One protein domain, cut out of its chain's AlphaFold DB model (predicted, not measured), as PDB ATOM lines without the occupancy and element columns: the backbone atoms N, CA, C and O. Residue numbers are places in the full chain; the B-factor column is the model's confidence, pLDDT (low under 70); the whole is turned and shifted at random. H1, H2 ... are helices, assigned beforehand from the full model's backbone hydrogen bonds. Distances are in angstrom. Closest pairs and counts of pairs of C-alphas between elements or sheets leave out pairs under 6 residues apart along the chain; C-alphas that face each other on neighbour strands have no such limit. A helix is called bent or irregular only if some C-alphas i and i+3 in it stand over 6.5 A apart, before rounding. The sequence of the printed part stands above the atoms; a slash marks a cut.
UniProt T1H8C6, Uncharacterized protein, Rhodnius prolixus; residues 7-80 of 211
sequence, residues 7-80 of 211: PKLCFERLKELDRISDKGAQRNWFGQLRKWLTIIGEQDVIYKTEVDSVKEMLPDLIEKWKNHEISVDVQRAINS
ATOM      1  N   PRO A   7       0.557 -26.216  14.621       87.62
ATOM      2  CA  PRO A   7      -0.111 -26.457  13.341       87.62
ATOM      3  C   PRO A   7      -0.125 -25.249  12.392       87.62
ATOM      4  O   PRO A   7       0.107 -25.424  11.198       87.62
ATOM      5  N   LYS A   8      -0.356 -24.030  12.908       86.06
ATOM      6  CA  LYS A   8      -0.368 -22.798  12.102       86.06
ATOM      7  C   LYS A   8       1.038 -22.474  11.595       86.06
ATOM      8  O   LYS A   8       1.209 -22.209  10.411       86.06
ATOM      9  N   LEU A   9       2.045 -22.589  12.463       88.69
ATOM     10  CA  LEU A   9       3.454 -22.384  12.104       88.69
ATOM     11  C   LEU A   9       3.924 -23.376  11.029       88.69
ATOM     12  O   LEU A   9       4.555 -22.980  10.050       88.69
ATOM     13  N   CYS A  10       3.575 -24.657  11.171       88.94
ATOM     14  CA  CYS A  10       3.876 -25.678  10.169       88.94
ATOM     15  C   CYS A  10       3.191 -25.379   8.829       88.94
ATOM     16  O   CYS A  10       3.822 -25.516   7.784       88.94
ATOM     17  N   PHE A  11       1.923 -24.959   8.846       87.25
ATOM     18  CA  PHE A  11       1.180 -24.611   7.634       87.25
ATOM     19  C   PHE A  11       1.810 -23.432   6.879       87.25
ATOM     20  O   PHE A  11       2.093 -23.558   5.686       87.25
ATOM     21  N   GLU A  12       2.101 -22.323   7.565       88.31
ATOM     22  CA  GLU A  12       2.754 -21.164   6.936       88.31
ATOM     23  C   GLU A  12       4.138 -21.533   6.391       88.31
ATOM     24  O   GLU A  12       4.487 -21.163   5.269       88.31
ATOM     25  N   ARG A  13       4.897 -22.367   7.117       89.00
ATOM     26  CA  ARG A  13       6.201 -22.829   6.637       89.00
ATOM     27  C   ARG A  13       6.096 -23.645   5.350       89.00
ATOM     28  O   ARG A  13       6.925 -23.493   4.456       89.00
ATOM     29  N   LEU A  14       5.089 -24.507   5.231       88.94
ATOM     30  CA  LEU A  14       4.850 -25.284   4.012       88.94
ATOM     31  C   LEU A  14       4.476 -24.385   2.825       88.94
ATOM     32  O   LEU A  14       4.952 -24.615   1.712       88.94
ATOM     33  N   LYS A  15       3.691 -23.333   3.066       88.00
ATOM     34  CA  LYS A  15       3.334 -22.321   2.064       88.00
ATOM     35  C   LYS A  15       4.549 -21.516   1.592       88.00
ATOM     36  O   LYS A  15       4.697 -21.270   0.398       88.00
ATOM     37  N   GLU A  16       5.449 -21.135   2.496       87.12
ATOM     38  CA  GLU A  16       6.718 -20.489   2.135       87.12
ATOM     39  C   GLU A  16       7.619 -21.405   1.301       87.12
ATOM     40  O   GLU A  16       8.166 -20.985   0.282       87.12
ATOM     41  N   LEU A  17       7.767 -22.667   1.718       86.62
ATOM     42  CA  LEU A  17       8.619 -23.639   1.031       86.62
ATOM     43  C   LEU A  17       8.153 -23.912  -0.403       86.62
ATOM     44  O   LEU A  17       8.988 -24.078  -1.292       86.62
ATOM     45  N   ASP A  18       6.840 -23.918  -0.635       84.69
ATOM     46  CA  ASP A  18       6.245 -24.055  -1.968       84.69
ATOM     47  C   ASP A  18       6.610 -22.888  -2.907       84.69
ATOM     48  O   ASP A  18       6.784 -23.096  -4.106       84.69
ATOM     49  N   ARG A  19       6.814 -21.672  -2.374       81.00
ATOM     50  CA  ARG A  19       7.252 -20.498  -3.157       81.00
ATOM     51  C   ARG A  19       8.730 -20.544  -3.539       81.00
ATOM     52  O   ARG A  19       9.111 -19.987  -4.563       81.00
ATOM     53  N   ILE A  20       9.564 -21.158  -2.700       79.25
ATOM     54  CA  ILE A  20      11.028 -21.131  -2.844       79.25
ATOM     55  C   ILE A  20      11.527 -22.232  -3.790       79.25
ATOM     56  O   ILE A  20      12.540 -22.050  -4.463       79.25
ATOM     57  N   SER A  21      10.857 -23.388  -3.849       67.31
ATOM     58  CA  SER A  21      11.327 -24.511  -4.664       67.31
ATOM     59  C   SER A  21      10.206 -25.453  -5.089       67.31
ATOM     60  O   SER A  21       9.638 -26.180  -4.275       67.31
ATOM     61  N   ASP A  22       9.993 -25.557  -6.401       64.75
ATOM     62  CA  ASP A  22       9.082 -26.549  -6.986       64.75
ATOM     63  C   ASP A  22       9.635 -27.992  -6.861       64.75
ATOM     64  O   ASP A  22       8.899 -28.980  -6.907       64.75
ATOM     65  N   LYS A  23      10.948 -28.135  -6.602       59.72
ATOM     66  CA  LYS A  23      11.624 -29.433  -6.404       59.72
ATOM     67  C   LYS A  23      11.249 -30.110  -5.076       59.72
ATOM     68  O   LYS A  23      11.499 -31.299  -4.911       59.72
ATOM     69  N   GLY A  24      10.644 -29.376  -4.135       58.50
ATOM     70  CA  GLY A  24      10.194 -29.890  -2.835       58.50
ATOM     71  C   GLY A  24       8.769 -30.454  -2.816       58.50
ATOM     72  O   GLY A  24       8.354 -31.007  -1.796       58.50
ATOM     73  N   ALA A  25       8.017 -30.346  -3.920       59.56
ATOM     74  CA  ALA A  25       6.589 -30.668  -3.957       59.56
ATOM     75  C   ALA A  25       6.265 -32.097  -3.483       59.56
ATOM     76  O   ALA A  25       5.280 -32.298  -2.787       59.56
ATOM     77  N   GLN A  26       7.124 -33.091  -3.741       64.25
ATOM     78  CA  GLN A  26       6.884 -34.474  -3.291       64.25
ATOM     79  C   GLN A  26       6.837 -34.645  -1.762       64.25
ATOM     80  O   GLN A  26       6.237 -35.598  -1.277       64.25
ATOM     81  N   ARG A  27       7.449 -33.736  -0.991       74.00
ATOM     82  CA  ARG A  27       7.461 -33.780   0.486       74.00
ATOM     83  C   ARG A  27       6.644 -32.661   1.130       74.00
ATOM     84  O   ARG A  27       6.498 -32.636   2.347       74.00
ATOM     85  N   ASN A  28       6.114 -31.744   0.325       87.88
ATOM     86  CA  ASN A  28       5.301 -30.624   0.773       87.88
ATOM     87  C   ASN A  28       3.837 -30.855   0.379       87.88
ATOM     88  O   ASN A  28       3.466 -30.649  -0.778       87.88
ATOM     89  N   TRP A  29       3.002 -31.259   1.341       88.00
ATOM     90  CA  TRP A  29       1.590 -31.539   1.066       88.00
ATOM     91  C   TRP A  29       0.830 -30.298   0.576       88.00
ATOM     92  O   TRP A  29      -0.073 -30.444  -0.242       88.00
ATOM     93  N   PHE A  30       1.218 -29.087   1.001       89.62
ATOM     94  CA  PHE A  30       0.598 -27.843   0.528       89.62
ATOM     95  C   PHE A  30       0.788 -27.688  -0.985       89.62
ATOM     96  O   PHE A  30      -0.166 -27.441  -1.717       89.62
ATOM     97  N   GLY A  31       2.014 -27.915  -1.466       88.00
ATOM     98  CA  GLY A  31       2.328 -27.877  -2.894       88.00
ATOM     99  C   GLY A  31       1.617 -28.975  -3.691       88.00
ATOM    100  O   GLY A  31       1.155 -28.722  -4.800       88.00
ATOM    101  N   GLN A  32       1.472 -30.182  -3.130       88.94
ATOM    102  CA  GLN A  32       0.706 -31.269  -3.768       88.94
ATOM    103  C   GLN A  32      -0.769 -30.905  -3.906       88.94
ATOM    104  O   GLN A  32      -1.321 -31.007  -4.999       88.94
ATOM    105  N   LEU A  33      -1.376 -30.411  -2.826       90.44
ATOM    106  CA  LEU A  33      -2.767 -29.981  -2.834       90.44
ATOM    107  C   LEU A  33      -2.985 -28.831  -3.821       90.44
ATOM    108  O   LEU A  33      -3.923 -28.885  -4.609       90.44
ATOM    109  N   ARG A  34      -2.096 -27.829  -3.847       90.69
ATOM    110  CA  ARG A  34      -2.156 -26.743  -4.836       90.69
ATOM    111  C   ARG A  34      -2.095 -27.284  -6.263       90.69
ATOM    112  O   ARG A  34      -2.876 -26.835  -7.094       90.69
ATOM    113  N   LYS A  35      -1.215 -28.249  -6.556       90.19
ATOM    114  CA  LYS A  35      -1.124 -28.883  -7.887       90.19
ATOM    115  C   LYS A  35      -2.423 -29.589  -8.269       90.19
ATOM    116  O   LYS A  35      -2.904 -29.379  -9.376       90.19
ATOM    117  N   TRP A  36      -3.020 -30.356  -7.358       92.31
ATOM    118  CA  TRP A  36      -4.321 -30.992  -7.595       92.31
ATOM    119  C   TRP A  36      -5.427 -29.963  -7.829       92.31
ATOM    120  O   TRP A  36      -6.144 -30.035  -8.820       92.31
ATOM    121  N   LEU A  37      -5.511 -28.932  -6.991       93.56
ATOM    122  CA  LEU A  37      -6.479 -27.854  -7.177       93.56
ATOM    123  C   LEU A  37      -6.264 -27.102  -8.499       93.56
ATOM    124  O   LEU A  37      -7.228 -26.760  -9.169       93.56
ATOM    125  N   THR A  38      -5.014 -26.905  -8.921       94.38
ATOM    126  CA  THR A  38      -4.678 -26.274 -10.208       94.38
ATOM    127  C   THR A  38      -5.216 -27.083 -11.389       94.38
ATOM    128  O   THR A  38      -5.754 -26.500 -12.324       94.38
ATOM    129  N   ILE A  39      -5.126 -28.418 -11.335       95.06
ATOM    130  CA  ILE A  39      -5.631 -29.314 -12.391       95.06
ATOM    131  C   ILE A  39      -7.135 -29.117 -12.630       95.06
ATOM    132  O   ILE A  39      -7.584 -29.162 -13.772       95.06
ATOM    133  N   ILE A  40      -7.901 -28.871 -11.565       96.25
ATOM    134  CA  ILE A  40      -9.351 -28.643 -11.637       96.25
ATOM    135  C   ILE A  40      -9.742 -27.156 -11.673       96.25
ATOM    136  O   ILE A  40     -10.928 -26.844 -11.619       96.25
ATOM    137  N   GLY A  41      -8.770 -26.240 -11.766       94.88
ATOM    138  CA  GLY A  41      -9.005 -24.792 -11.851       94.88
ATOM    139  C   GLY A  41      -9.330 -24.084 -10.526       94.88
ATOM    140  O   GLY A  41      -9.776 -22.945 -10.550       94.88
ATOM    141  N   GLU A  42      -9.086 -24.716  -9.374       93.88
ATOM    142  CA  GLU A  42      -9.521 -24.272  -8.033       93.88
ATOM    143  C   GLU A  42      -8.356 -23.933  -7.086       93.88
ATOM    144  O   GLU A  42      -8.448 -24.034  -5.860       93.88
ATOM    145  N   GLN A  43      -7.210 -23.543  -7.647       91.44
ATOM    146  CA  GLN A  43      -5.974 -23.266  -6.901       91.44
ATOM    147  C   GLN A  43      -6.123 -22.214  -5.789       91.44
ATOM    148  O   GLN A  43      -5.394 -22.270  -4.800       91.44
ATOM    149  N   ASP A  44      -7.073 -21.286  -5.918       89.88
ATOM    150  CA  ASP A  44      -7.256 -20.179  -4.976       89.88
ATOM    151  C   ASP A  44      -7.888 -20.619  -3.648       89.88
ATOM    152  O   ASP A  44      -7.733 -19.940  -2.629       89.88
ATOM    153  N   VAL A  45      -8.544 -21.787  -3.615       89.69
ATOM    154  CA  VAL A  45      -9.196 -22.311  -2.403       89.69
ATOM    155  C   VAL A  45      -8.206 -22.495  -1.256       89.69
ATOM    156  O   VAL A  45      -8.547 -22.247  -0.100       89.69
ATOM    157  N   ILE A  46      -6.958 -22.860  -1.558       86.44
ATOM    158  CA  ILE A  46      -5.925 -23.123  -0.548       86.44
ATOM    159  C   ILE A  46      -5.518 -21.872   0.252       86.44
ATOM    160  O   ILE A  46      -4.900 -21.985   1.311       86.44
ATOM    161  N   TYR A  47      -5.852 -20.676  -0.244       84.44
ATOM    162  CA  TYR A  47      -5.567 -19.406   0.422       84.44
ATOM    163  C   TYR A  47      -6.743 -18.875   1.246       84.44
ATOM    164  O   TYR A  47      -6.588 -17.857   1.923       84.44
ATOM    165  N   LYS A  48      -7.899 -19.549   1.221       84.00
ATOM    166  CA  LYS A  48      -9.056 -19.155   2.027       84.00
ATOM    167  C   LYS A  48      -8.780 -19.413   3.506       84.00
ATOM    168  O   LYS A  48      -8.374 -20.500   3.909       84.00
ATOM    169  N   THR A  49      -9.008 -18.390   4.320       73.94
ATOM    170  CA  THR A  49      -8.777 -18.415   5.772       73.94
ATOM    171  C   THR A  49      -9.994 -18.892   6.563       73.94
ATOM    172  O   THR A  49      -9.854 -19.306   7.714       73.94
ATOM    173  N   GLU A  50     -11.180 -18.843   5.958       85.00
ATOM    174  CA  GLU A  50     -12.441 -19.234   6.581       85.00
ATOM    175  C   GLU A  50     -12.730 -20.716   6.341       85.00
ATOM    176  O   GLU A  50     -12.919 -21.171   5.212       85.00
ATOM    177  N   VAL A  51     -12.755 -21.484   7.433       83.81
ATOM    178  CA  VAL A  51     -12.939 -22.940   7.394       83.81
ATOM    179  C   VAL A  51     -14.306 -23.316   6.828       83.81
ATOM    180  O   VAL A  51     -14.409 -24.290   6.084       83.81
ATOM    181  N   ASP A  52     -15.351 -22.564   7.170       88.38
ATOM    182  CA  ASP A  52     -16.712 -22.902   6.760       88.38
ATOM    183  C   ASP A  52     -16.921 -22.673   5.258       88.38
ATOM    184  O   ASP A  52     -17.463 -23.551   4.591       88.38
ATOM    185  N   SER A  53     -16.323 -21.625   4.680       85.69
ATOM    186  CA  SER A  53     -16.315 -21.430   3.224       85.69
ATOM    187  C   SER A  53     -15.626 -22.579   2.480       85.69
ATOM    188  O   SER A  53     -16.057 -22.965   1.400       85.69
ATOM    189  N   VAL A  54     -14.548 -23.150   3.036       86.81
ATOM    190  CA  VAL A  54     -13.868 -24.308   2.424       86.81
ATOM    191  C   VAL A  54     -14.732 -25.568   2.523       86.81
ATOM    192  O   VAL A  54     -14.801 -26.338   1.565       86.81
ATOM    193  N   LYS A  55     -15.416 -25.782   3.654       90.25
ATOM    194  CA  LYS A  55     -16.328 -26.924   3.831       90.25
ATOM    195  C   LYS A  55     -17.491 -26.886   2.846       90.25
ATOM    196  O   LYS A  55     -17.839 -27.929   2.302       90.25
ATOM    197  N   GLU A  56     -18.063 -25.710   2.605       92.44
ATOM    198  CA  GLU A  56     -19.156 -25.527   1.644       92.44
ATOM    199  C   GLU A  56     -18.729 -25.847   0.205       92.44
ATOM    200  O   GLU A  56     -19.517 -26.389  -0.566       92.44
ATOM    201  N   MET A  57     -17.466 -25.586  -0.150       92.69
ATOM    202  CA  MET A  57     -16.918 -25.888  -1.479       92.69
ATOM    203  C   MET A  57     -16.503 -27.348  -1.666       92.69
ATOM    204  O   MET A  57     -16.365 -27.811  -2.797       92.69
ATOM    205  N   LEU A  58     -16.264 -28.084  -0.580       92.38
ATOM    206  CA  LEU A  58     -15.679 -29.422  -0.640       92.38
ATOM    207  C   LEU A  58     -16.458 -30.407  -1.536       92.38
ATOM    208  O   LEU A  58     -15.803 -31.119  -2.301       92.38
ATOM    209  N   PRO A  59     -17.808 -30.467  -1.512       96.06
ATOM    210  CA  PRO A  59     -18.557 -31.346  -2.411       96.06
ATOM    211  C   PRO A  59     -18.301 -31.050  -3.894       96.06
ATOM    212  O   PRO A  59     -18.112 -31.981  -4.673       96.06
ATOM    213  N   ASP A  60     -18.234 -29.769  -4.269       95.88
ATOM    214  CA  ASP A  60     -17.960 -29.332  -5.643       95.88
ATOM    215  C   ASP A  60     -16.522 -29.661  -6.068       95.88
ATOM    216  O   ASP A  60     -16.303 -30.199  -7.152       95.88
ATOM    217  N   LEU A  61     -15.539 -29.448  -5.184       95.44
ATOM    218  CA  LEU A  61     -14.145 -29.836  -5.436       95.44
ATOM    219  C   LEU A  61     -14.000 -31.339  -5.684       95.44
ATOM    220  O   LEU A  61     -13.290 -31.756  -6.600       95.44
ATOM    221  N   ILE A  62     -14.679 -32.152  -4.874       95.69
ATOM    222  CA  ILE A  62     -14.685 -33.608  -5.028       95.69
ATOM    223  C   ILE A  62     -15.311 -33.994  -6.369       95.69
ATOM    224  O   ILE A  62     -14.786 -34.869  -7.056       95.69
ATOM    225  N   GLU A  63     -16.410 -33.352  -6.756       97.00
ATOM    226  CA  GLU A  63     -17.088 -33.645  -8.017       97.00
ATOM    227  C   GLU A  63     -16.242 -33.244  -9.234       97.00
ATOM    228  O   GLU A  63     -16.074 -34.037 -10.161       97.00
ATOM    229  N   LYS A  64     -15.607 -32.068  -9.202       97.12
ATOM    230  CA  LYS A  64     -14.642 -31.636 -10.225       97.12
ATOM    231  C   LYS A  64     -13.476 -32.609 -10.359       97.12
ATOM    232  O   LYS A  64     -13.093 -32.951 -11.477       97.12
ATOM    233  N   TRP A  65     -12.941 -33.093  -9.238       96.56
ATOM    234  CA  TRP A  65     -11.864 -34.079  -9.250       96.56
ATOM    235  C   TRP A  65     -12.307 -35.416  -9.853       96.56
ATOM    236  O   TRP A  65     -11.622 -35.953 -10.719       96.56
ATOM    237  N   LYS A  66     -13.483 -35.934  -9.475       95.69
ATOM    238  CA  LYS A  66     -14.042 -37.149 -10.093       95.69
ATOM    239  C   LYS A  66     -14.208 -36.990 -11.603       95.69
ATOM    240  O   LYS A  66     -13.828 -37.883 -12.353       95.69
ATOM    241  N   ASN A  67     -14.736 -35.851 -12.046       95.44
ATOM    242  CA  ASN A  67     -14.909 -35.556 -13.466       95.44
ATOM    243  C   ASN A  67     -13.567 -35.478 -14.204       95.44
ATOM    244  O   ASN A  67     -13.462 -35.970 -15.328       95.44
ATOM    245  N   HIS A  68     -12.533 -34.915 -13.571       96.56
ATOM    246  CA  HIS A  68     -11.176 -34.928 -14.110       96.56
ATOM    247  C   HIS A  68     -10.658 -36.360 -14.304       96.56
ATOM    248  O   HIS A  68     -10.236 -36.701 -15.407       96.56
ATOM    249  N   GLU A  69     -10.748 -37.210 -13.280       95.31
ATOM    250  CA  GLU A  69     -10.288 -38.604 -13.363       95.31
ATOM    251  C   GLU A  69     -11.054 -39.399 -14.433       95.31
ATOM    252  O   GLU A  69     -10.438 -40.082 -15.251       95.31
ATOM    253  N   ILE A  70     -12.383 -39.238 -14.515       95.19
ATOM    254  CA  ILE A  70     -13.196 -39.844 -15.583       95.19
ATOM    255  C   ILE A  70     -12.715 -39.369 -16.959       95.19
ATOM    256  O   ILE A  70     -12.554 -40.179 -17.870       95.19
ATOM    257  N   SER A  71     -12.453 -38.069 -17.121       95.62
ATOM    258  CA  SER A  71     -11.952 -37.513 -18.381       95.62
ATOM    259  C   SER A  71     -10.597 -38.113 -18.770       95.62
ATOM    260  O   SER A  71     -10.407 -38.519 -19.919       95.62
ATOM    261  N   VAL A  72      -9.675 -38.235 -17.810       95.81
ATOM    262  CA  VAL A  72      -8.363 -38.865 -18.011       95.81
ATOM    263  C   VAL A  72      -8.516 -40.322 -18.446       95.81
ATOM    264  O   VAL A  72      -7.867 -40.742 -19.407       95.81
ATOM    265  N   ASP A  73      -9.385 -41.088 -17.794       94.31
ATOM    266  CA  ASP A  73      -9.611 -42.495 -18.131       94.31
ATOM    267  C   ASP A  73     -10.273 -42.670 -19.502       94.31
ATOM    268  O   ASP A  73      -9.859 -43.538 -20.275       94.31
ATOM    269  N   VAL A  74     -11.225 -41.806 -19.865       95.12
ATOM    270  CA  VAL A  74     -11.816 -41.777 -21.213       95.12
ATOM    271  C   VAL A  74     -10.746 -41.490 -22.265       95.12
ATOM    272  O   VAL A  74     -10.658 -42.208 -23.262       95.12
ATOM    273  N   GLN A  75      -9.883 -40.495 -22.036       95.69
ATOM    274  CA  GLN A  75      -8.785 -40.186 -22.953       95.69
ATOM    275  C   GLN A  75      -7.802 -41.351 -23.086       95.69
ATOM    276  O   GLN A  75      -7.362 -41.661 -24.195       95.69
ATOM    277  N   ARG A  76      -7.478 -42.040 -21.988       93.88
ATOM    278  CA  ARG A  76      -6.636 -43.245 -22.022       93.88
ATOM    279  C   ARG A  76      -7.291 -44.376 -22.806       93.88
ATOM    280  O   ARG A  76      -6.615 -45.007 -23.612       93.88
ATOM    281  N   ALA A  77      -8.583 -44.625 -22.599       93.38
ATOM    282  CA  ALA A  77      -9.319 -45.677 -23.294       93.38
ATOM    283  C   ALA A  77      -9.386 -45.420 -24.808       93.38
ATOM    284  O   ALA A  77      -9.069 -46.313 -25.593       93.38
ATOM    285  N   ILE A  78      -9.723 -44.191 -25.218       94.50
ATOM    286  CA  ILE A  78      -9.815 -43.794 -26.633       94.50
ATOM    287  C   ILE A  78      -8.455 -43.890 -27.329       94.50
ATOM    288  O   ILE A  78      -8.379 -44.364 -28.460       94.50
ATOM    289  N   ASN A  79      -7.379 -43.468 -26.662       94.94
ATOM    290  CA  ASN A  79      -6.042 -43.419 -27.256       94.94
ATOM    291  C   ASN A  79      -5.207 -44.687 -26.999       94.94
ATOM    292  O   ASN A  79      -4.027 -44.730 -27.346       94.94
ATOM    293  N   SER A  80      -5.794 -45.728 -26.402       94.12
ATOM    294  CA  SER A  80      -5.076 -46.956 -26.065       94.12
ATOM    295  C   SER A  80      -4.605 -47.691 -27.320       94.12
ATOM    296  O   SER A  80      -5.412 -48.154 -28.128       94.12
TER     297      SER A  80
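What this domain is: This is residues 7 to 80 of the 211 residues of an uncharacterized protein of Rhodnius prolixus (UniProt T1H8C6). One long helix, H5, kinked near residue 58, runs along one side of a loose, flat group of four shorter helices, and its far part, with residues 69 to 80, sticks out beyond them as an arm. H3 lies in the middle, between H5 on one side and H1 on the other; H2 makes the corner between H1 and H3, and H4 packs on H3. The printed part has 74 residues with five named helices in the order H1, H2, H3, H4, H5 and no named strand, and its class is all helix. It is loose, with a radius of gyration of the C-alphas of 14.7 A, and spans 46 by 32 by 16 A.

How they stand to each other: H5, residues 51 to 78, touches no helix. It is near H3, residues 29 to 39, with 7 pairs of C-alphas within 10 A. H5 is close to but not clearly touching H4, residues 43 to 47; their closest C-alphas, those of Val 45 and Val 54, are 7.0 A apart. H3 is the hub, touching three helices. It touches H4, the closest C-alphas being those of Leu 37 and Gln 43 at 4.6 A. H3 touches H1, residues 7 to 20, at a steep tilt of 60 degrees, the same way; the closest C-alphas, those of Asp 18 and Gly 31, are 5.6 A apart. H2, residues 22 to 27, only just touches H3, with 3 pairs of C-alphas within 8 A, and only at the corner by their link; the closest C-alphas are those of Ala 25 and Gly 31 at 5.2 A. H1, with residues 17 to 18 alone, only just touches H2, again with 3 pairs and only at the corner; the closest C-alphas, those of Asp 18 and Ala 25, are 6.9 A apart. H1 and H2 are each apart from H4 and H5. Every O i to N i+4 pair is within hydrogen-bond range in H3, against 9 of 10 in H1, 22 of 24 in H5, 0 of 2 in H2 and 0 of 1 in H4; of O i to N i+3 pairs, 2 of 3 in H2 and 1 of 2 in H4 are within range.

Where its parts are: H5 is 40.0 A long from C-alpha 51 at (-12.939, -22.940, 7.394) to C-alpha 78 at (-9.815, -43.794, -26.633). It has a kink of 41 degrees near residue 58 and is irregular, with C-alphas 56 and 59 7.1 A apart. H1 begins at C-alpha 7, (-0.111, -26.457, 13.341), and is 20.4 A long; H3 is 15.4 A, H2 10.5 A and H4 8.3 A. H2 is irregular, with C-alphas 23 and 26 7.6 A apart.

The domain as a whole: The two C-alphas farthest apart, those of Leu 9 and Ile 78, are 46.2 A apart. Residues 69 to 80, of which 69 to 78 belong to H5, stand free; the body without them spans 30 by 25 by 15 A. The printed part has no cut, and its four links are tight. The mean pLDDT of the printed part is 88.2, and residues 21 to 26 are under 70.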